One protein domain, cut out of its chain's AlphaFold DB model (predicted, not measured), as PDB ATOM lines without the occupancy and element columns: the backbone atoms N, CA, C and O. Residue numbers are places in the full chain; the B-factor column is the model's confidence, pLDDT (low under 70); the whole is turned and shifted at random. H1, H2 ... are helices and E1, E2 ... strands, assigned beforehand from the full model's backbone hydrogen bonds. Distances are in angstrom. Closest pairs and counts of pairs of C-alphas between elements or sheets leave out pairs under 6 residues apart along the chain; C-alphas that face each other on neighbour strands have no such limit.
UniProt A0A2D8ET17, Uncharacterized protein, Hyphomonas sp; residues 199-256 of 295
ATOM      1  N   HIS A 199     134.864 137.265 131.372       93.81
ATOM      2  CA  HIS A 199     133.540 137.166 130.772       93.81
ATOM      3  C   HIS A 199     132.635 136.288 131.645       93.81
ATOM      4  O   HIS A 199     133.072 135.742 132.660       93.81
ATOM      5  N   PHE A 200     131.375 136.162 131.235       93.56
ATOM      6  CA  PHE A 200     130.436 135.223 131.831       93.56
ATOM      7  C   PHE A 200     130.175 134.080 130.857       93.56
ATOM      8  O   PHE A 200     130.054 134.322 129.656       93.56
ATOM      9  N   GLU A 201     130.074 132.851 131.349       92.81
ATOM     10  CA  GLU A 201     129.899 131.657 130.528       92.81
ATOM     11  C   GLU A 201     128.999 130.621 131.212       92.81
ATOM     12  O   GLU A 201     129.027 130.446 132.430       92.81
ATOM     13  N   SER A 202     128.220 129.893 130.413       91.62
ATOM     14  CA  SER A 202     127.553 128.659 130.824       91.62
ATOM     15  C   SER A 202     127.739 127.592 129.750       91.62
ATOM     16  O   SER A 202     127.401 127.816 128.591       91.62
ATOM     17  N   ASN A 203     128.236 126.411 130.130       86.81
ATOM     18  CA  ASN A 203     128.404 125.249 129.243       86.81
ATOM     19  C   ASN A 203     129.169 125.537 127.928       86.81
ATOM     20  O   ASN A 203     128.768 125.053 126.870       86.81
ATOM     21  N   GLY A 204     130.252 126.318 127.951       84.50
ATOM     22  CA  GLY A 204     131.023 126.658 126.747       84.50
ATOM     23  C   GLY A 204     130.498 127.874 125.982       84.50
ATOM     24  O   GLY A 204     131.116 128.281 124.997       84.50
ATOM     25  N   LYS A 205     129.356 128.448 126.384       88.50
ATOM     26  CA  LYS A 205     128.737 129.590 125.709       88.50
ATOM     27  C   LYS A 205     128.873 130.862 126.534       88.50
ATOM     28  O   LYS A 205     128.383 130.943 127.660       88.50
ATOM     29  N   GLN A 206     129.470 131.883 125.922       91.25
ATOM     30  CA  GLN A 206     129.571 133.212 126.508       91.25
ATOM     31  C   GLN A 206     128.184 133.853 126.663       91.25
ATOM     32  O   GLN A 206     127.383 133.893 125.725       91.25
ATOM     33  N   LEU A 207     127.927 134.364 127.862       91.88
ATOM     34  CA  LEU A 207     126.694 135.021 128.268       91.88
ATOM     35  C   LEU A 207     126.833 136.543 128.179       91.88
ATOM     36  O   LEU A 207     127.910 137.107 128.383       91.88
ATOM     37  N   ASN A 208     125.718 137.218 127.921       90.44
ATOM     38  CA  ASN A 208     125.612 138.667 127.992       90.44
ATOM     39  C   ASN A 208     125.537 139.116 129.468       90.44
ATOM     40  O   ASN A 208     124.572 138.744 130.148       90.44
ATOM     41  N   PRO A 209     126.491 139.935 129.959       90.44
ATOM     42  CA  PRO A 209     126.503 140.435 131.336       90.44
ATOM     43  C   PRO A 209     125.243 141.226 131.715       90.44
ATOM     44  O   PRO A 209     124.774 141.157 132.847       90.44
ATOM     45  N   LEU A 210     124.675 141.961 130.756       88.62
ATOM     46  CA  LEU A 210     123.513 142.836 130.939       88.62
ATOM     47  C   LEU A 210     122.188 142.130 130.621       88.62
ATOM     48  O   LEU A 210     121.195 142.777 130.293       88.62
ATOM     49  N   ALA A 211     122.165 140.802 130.670       89.44
ATOM     50  CA  ALA A 211     120.966 140.010 130.458       89.44
ATOM     51  C   ALA A 211     120.637 139.162 131.686       89.44
ATOM     52  O   ALA A 211     121.480 138.956 132.566       89.44
ATOM     53  N   SER A 212     119.400 138.669 131.731       89.44
ATOM     54  CA  SER A 212     118.953 137.721 132.748       89.44
ATOM     55  C   SER A 212     119.841 136.467 132.783       89.44
ATOM     56  O   SER A 212     120.500 136.151 131.782       89.44
ATOM     57  N   PRO A 213     119.849 135.707 133.893       88.88
ATOM     58  CA  PRO A 213     120.432 134.371 133.909       88.88
ATOM     59  C   PRO A 213     119.889 133.514 132.753       88.88
ATOM     60  O   PRO A 213     118.725 133.684 132.367       88.88
ATOM     61  N   PRO A 214     120.718 132.631 132.168       88.56
ATOM     62  CA  PRO A 214     120.262 131.728 131.124       88.56
ATOM     63  C   PRO A 214     119.258 130.710 131.681       88.56
ATOM     64  O   PRO A 214     119.184 130.462 132.886       88.56
ATOM     65  N   ASP A 215     118.499 130.092 130.781       82.69
ATOM     66  CA  ASP A 215     117.660 128.944 131.111       82.69
ATOM     67  C   ASP A 215     118.514 127.694 131.404       82.69
ATOM     68  O   ASP A 215     119.742 127.704 131.292       82.69
ATOM     69  N   VAL A 216     117.863 126.576 131.742       77.12
ATOM     70  CA  VAL A 216     118.542 125.297 132.035       77.12
ATOM     71  C   VAL A 216     119.426 124.785 130.889       77.12
ATOM     72  O   VAL A 216     120.300 123.955 131.130       77.12
ATOM     73  N   ASN A 217     119.215 125.274 129.662       75.38
ATOM     74  CA  ASN A 217     119.979 124.890 128.477       75.38
ATOM     75  C   ASN A 217     121.130 125.858 128.151       75.38
ATOM     76  O   ASN A 217     121.994 125.498 127.357       75.38
ATOM     77  N   GLY A 218     121.192 127.044 128.768       71.88
ATOM     78  CA  GLY A 218     122.271 128.017 128.549       71.88
ATOM     79  C   GLY A 218     121.990 129.098 127.494       71.88
ATOM     80  O   GLY A 218     122.882 129.888 127.194       71.88
ATOM     81  N   ASP A 219     120.779 129.172 126.930       73.62
ATOM     82  CA  ASP A 219     120.499 129.953 125.715       73.62
ATOM     83  C   ASP A 219     119.425 131.042 125.891       73.62
ATOM     84  O   ASP A 219     119.387 131.997 125.114       73.62
ATOM     85  N   GLY A 220     118.590 130.950 126.930       82.56
ATOM     86  CA  GLY A 220     117.397 131.785 127.129       82.56
ATOM     87  C   GLY A 220     117.593 133.199 127.702       82.56
ATOM     88  O   GLY A 220     116.674 133.706 128.338       82.56
ATOM     89  N   GLN A 221     118.743 133.854 127.523       88.12
ATOM     90  CA  GLN A 221     118.969 135.181 128.118       88.12
ATOM     91  C   GLN A 221     118.082 136.273 127.501       88.12
ATOM     92  O   GLN A 221     118.016 136.425 126.280       88.12
ATOM     93  N   VAL A 222     117.462 137.094 128.350       86.56
ATOM     94  CA  VAL A 222     116.716 138.289 127.938       86.56
ATOM     95  C   VAL A 222     117.516 139.523 128.348       86.56
ATOM     96  O   VAL A 222     117.833 139.702 129.522       86.56
ATOM     97  N   ALA A 223     117.895 140.354 127.375       87.38
ATOM     98  CA  ALA A 223     118.692 141.553 127.621       87.38
ATOM     99  C   ALA A 223     117.906 142.618 128.403       87.38
ATOM    100  O   ALA A 223     116.684 142.727 128.270       87.38
ATOM    101  N   VAL A 224     118.621 143.438 129.176       85.62
ATOM    102  CA  VAL A 224     118.052 144.597 129.873       85.62
ATOM    103  C   VAL A 224     117.267 145.490 128.905       85.62
ATOM    104  O   VAL A 224     117.690 145.735 127.774       85.62
ATOM    105  N   GLY A 225     116.100 145.965 129.340       84.00
ATOM    106  CA  GLY A 225     115.205 146.787 128.518       84.00
ATOM    107  C   GLY A 225     114.244 145.998 127.619       84.00
ATOM    108  O   GLY A 225     113.356 146.605 127.023       84.00
ATOM    109  N   PHE A 226     114.355 144.668 127.566       83.81
ATOM    110  CA  PHE A 226     113.443 143.798 126.820       83.81
ATOM    111  C   PHE A 226     112.562 142.958 127.752       83.81
ATOM    112  O   PHE A 226     112.870 142.762 128.925       83.81
ATOM    113  N   THR A 227     111.449 142.459 127.217       81.50
ATOM    114  CA  THR A 227     110.567 141.465 127.849       81.50
ATOM    115  C   THR A 227     110.775 140.115 127.163       81.50
ATOM    116  O   THR A 227     111.058 140.084 125.964       81.50
ATOM    117  N   GLY A 228     110.595 138.989 127.858       75.50
ATOM    118  CA  GLY A 228     110.717 137.682 127.207       75.50
ATOM    119  C   GLY A 228     110.172 136.523 128.029       75.50
ATOM    120  O   GLY A 228     110.192 136.559 129.252       75.50
ATOM    121  N   GLU A 229     109.719 135.471 127.341       73.06
ATOM    122  CA  GLU A 229     109.145 134.264 127.964       73.06
ATOM    123  C   GLU A 229     110.143 133.518 128.861       73.06
ATOM    124  O   GLU A 229     109.747 132.855 129.815       73.06
ATOM    125  N   ASN A 230     111.439 133.670 128.580       71.00
ATOM    126  CA  ASN A 230     112.520 133.060 129.350       71.00
ATOM    127  C   ASN A 230     112.899 133.859 130.610       71.00
ATOM    128  O   ASN A 230     113.731 133.405 131.391       71.00
ATOM    129  N   PHE A 231     112.305 135.037 130.830       76.62
ATOM    130  CA  PHE A 231     112.512 135.805 132.050       76.62
ATOM    131  C   PHE A 231     111.448 135.453 133.096       76.62
ATOM    132  O   PHE A 231     110.250 135.473 132.815       76.62
ATOM    133  N   ALA A 232     111.878 135.164 134.330       66.12
ATOM    134  CA  ALA A 232     111.003 134.684 135.407       66.12
ATOM    135  C   ALA A 232     109.858 135.657 135.776       66.12
ATOM    136  O   ALA A 232     108.861 135.230 136.355       66.12
ATOM    137  N   GLY A 233     109.968 136.942 135.413       62.84
ATOM    138  CA  GLY A 233     108.907 137.946 135.568       62.84
ATOM    139  C   GLY A 233     107.813 137.922 134.483       62.84
ATOM    140  O   GLY A 233     106.856 138.693 134.555       62.84
ATOM    141  N   GLY A 234     107.912 137.045 133.479       65.00
ATOM    142  CA  GLY A 234     107.004 137.019 132.332       65.00
ATOM    143  C   GLY A 234     107.243 138.199 131.383       65.00
ATOM    144  O   GLY A 234     108.377 138.539 131.067       65.00
ATOM    145  N   ASN A 235     106.170 138.862 130.935       69.06
ATOM    146  CA  ASN A 235     106.233 139.991 129.991       69.06
ATOM    147  C   ASN A 235     106.665 141.329 130.646       69.06
ATOM    148  O   ASN A 235     106.333 142.407 130.155       69.06
ATOM    149  N   THR A 236     107.352 141.266 131.788       79.00
ATOM    150  CA  THR A 236     107.971 142.416 132.457       79.00
ATOM    151  C   THR A 236     109.329 142.721 131.848       79.00
ATOM    152  O   THR A 236     110.046 141.815 131.425       79.00
ATOM    153  N   ILE A 237     109.688 144.003 131.815       81.75
ATOM    154  CA  ILE A 237     110.987 144.443 131.303       81.75
ATOM    155  C   ILE A 237     112.078 143.978 132.267       81.75
ATOM    156  O   ILE A 237     111.968 144.222 133.466       81.75
ATOM    157  N   VAL A 238     113.126 143.350 131.738       83.44
ATOM    158  CA  VAL A 238     114.338 143.010 132.491       83.44
ATOM    159  C   VAL A 238     115.035 144.302 132.906       83.44
ATOM    160  O   VAL A 238     115.449 145.093 132.050       83.44
ATOM    161  N   GLY A 239     115.142 144.534 134.214       84.62
ATOM    162  CA  GLY A 239     115.905 145.636 134.790       84.62
ATOM    163  C   GLY A 239     117.355 145.242 135.061       84.62
ATOM    164  O   GLY A 239     117.735 144.081 134.947       84.62
ATOM    165  N   TYR A 240     118.190 146.204 135.469       84.75
ATOM    166  CA  TYR A 240     119.577 145.899 135.846       84.75
ATOM    167  C   TYR A 240     119.662 144.906 137.012       84.75
ATOM    168  O   TYR A 240     120.494 144.005 136.975       84.75
ATOM    169  N   ALA A 241     118.777 145.035 138.005       86.19
ATOM    170  CA  ALA A 241     118.718 144.148 139.171       86.19
ATOM    171  C   ALA A 241     118.520 142.666 138.806       86.19
ATOM    172  O   ALA A 241     118.866 141.783 139.583       86.19
ATOM    173  N   ASP A 242     118.003 142.403 137.609       86.62
ATOM    174  CA  ASP A 242     117.721 141.066 137.105       86.62
ATOM    175  C   ASP A 242     118.886 140.470 136.296       86.62
ATOM    176  O   ASP A 242     118.789 139.343 135.809       86.62
ATOM    177  N   THR A 243     119.974 141.223 136.101       88.75
ATOM    178  CA  THR A 243     121.096 140.823 135.242       88.75
ATOM    179  C   THR A 243     122.148 139.997 135.975       88.75
ATOM    180  O   THR A 243     122.353 140.131 137.184       88.75
ATOM    181  N   ILE A 244     122.891 139.176 135.226       90.69
ATOM    182  CA  ILE A 244     124.023 138.419 135.784       90.69
ATOM    183  C   ILE A 244     125.150 139.337 136.280       90.69
ATOM    184  O   ILE A 244     125.819 139.011 137.261       90.69
ATOM    185  N   LEU A 245     125.330 140.511 135.660       90.38
ATOM    186  CA  LEU A 245     126.291 141.504 136.127       90.38
ATOM    187  C   LEU A 245     125.893 142.073 137.492       90.38
ATOM    188  O   LEU A 245     126.756 142.165 138.361       90.38
ATOM    189  N   HIS A 246     124.613 142.399 137.716       88.81
ATOM    190  CA  HIS A 246     124.148 142.824 139.042       88.81
ATOM    191  C   HIS A 246     124.400 141.740 140.087       88.81
ATOM    192  O   HIS A 246     124.963 142.030 141.140       88.81
ATOM    193  N   ALA A 247     124.067 140.482 139.783       90.62
ATOM    194  CA  ALA A 247     124.313 139.374 140.704       90.62
ATOM    195  C   ALA A 247     125.800 139.263 141.093       90.62
ATOM    196  O   ALA A 247     126.129 139.025 142.256       90.62
ATOM    197  N   TYR A 248     126.716 139.472 140.145       92.06
ATOM    198  CA  TYR A 248     128.146 139.507 140.444       92.06
ATOM    199  C   TYR A 248     128.539 140.736 141.270       92.06
ATOM    200  O   TYR A 248     129.190 140.610 142.308       92.06
ATOM    201  N   VAL A 249     128.156 141.933 140.823       89.88
ATOM    202  CA  VAL A 249     128.607 143.199 141.413       89.88
ATOM    203  C   VAL A 249     128.013 143.411 142.803       89.88
ATOM    204  O   VAL A 249     128.762 143.646 143.753       89.88
ATOM    205  N   ASN A 250     126.693 143.288 142.922       88.00
ATOM    206  CA  ASN A 250     125.907 143.659 144.095       88.00
ATOM    207  C   ASN A 250     125.666 142.480 145.050       88.00
ATOM    208  O   ASN A 250     125.754 142.664 146.262       88.00
ATOM    209  N   ASP A 251     125.439 141.273 144.522       88.81
ATOM    210  CA  ASP A 251     125.100 140.094 145.341       88.81
ATOM    211  C   ASP A 251     126.301 139.166 145.594       88.81
ATOM    212  O   ASP A 251     126.188 138.153 146.286       88.81
ATOM    213  N   ASN A 252     127.476 139.514 145.055       88.31
ATOM    214  CA  ASN A 252     128.716 138.746 145.177       88.31
ATOM    215  C   ASN A 252     128.615 137.300 144.647       88.31
ATOM    216  O   ASN A 252     129.340 136.410 145.098       88.31
ATOM    217  N   SER A 253     127.724 137.065 143.683       90.00
ATOM    218  CA  SER A 253     127.565 135.777 143.012       90.00
ATOM    219  C   SER A 253     128.746 135.502 142.090       90.00
ATOM    220  O   SER A 253     129.049 136.304 141.218       90.00
ATOM    221  N   GLN A 254     129.373 134.335 142.228       90.50
ATOM    222  CA  GLN A 254     130.398 133.850 141.290       90.50
ATOM    223  C   GLN A 254     129.803 132.961 140.187       90.50
ATOM    224  O   GLN A 254     130.521 132.307 139.435       90.50
ATOM    225  N   THR A 255     128.473 132.892 140.104       89.69
ATOM    226  CA  THR A 255     127.791 132.036 139.132       89.69
ATOM    227  C   THR A 255     128.069 132.551 137.724       89.69
ATOM    228  O   THR A 255     127.887 133.738 137.459       89.69
ATOM    229  N   TYR A 256     128.497 131.653 136.834       92.00
ATOM    230  CA  TYR A 256     128.873 131.938 135.444       92.00
ATOM    231  C   TYR A 256     130.133 132.789 135.260       92.00
ATOM    232  O   TYR A 256     130.485 133.082 134.125       92.00
TER     233      TYR A 256
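This is residues 199 to 256 of the 295 residues of an uncharacterized protein of Hyphomonas sp (UniProt A0A2D8ET17). This is a small domain of little regular structure, mostly loops: the hairpin E1 and E2 and the short helix H1 lie toward one end, and residues 208 to 243 wind out to the other end and back. The printed part has 58 residues, 13 of them in named elements, in the order E1, E2, H1; the class is mixed, and the sheet, E1 - E2, is antiparallel. The whole is compact, with a radius of gyration of the C-alphas of 10.5 A and spans of 27 by 25 by 14 A.

E1, residues 199 to 202, and E2, residues 205 to 207, form a hairpin with a tight link, antiparallel at 124 degrees between directions. C-alphas 201 and 206 face each other at 4.3 A; N 207 and O 200 are within hydrogen-bond range at 2.8 A. H1, residues 244 to 249, is only just apart from E1, closest 8.2 A. In H1 every O i to N i+4 pair is within hydrogen-bond range.

E1 begins at C-alpha 199 (133.540, 137.166, 130.772) and is 10.4 A long; E2 is 6.3 A. H1, 8.7 A, ends at C-alpha 249 (128.607, 143.199, 141.413).

The C-alphas of Gly 204 and Thr 236, the two farthest apart, are 28.5 A apart. The link from E2 to H1 is long, with 36 residues. The printed part has no cut. The model's pLDDT is under 70 at residues 232 to 235.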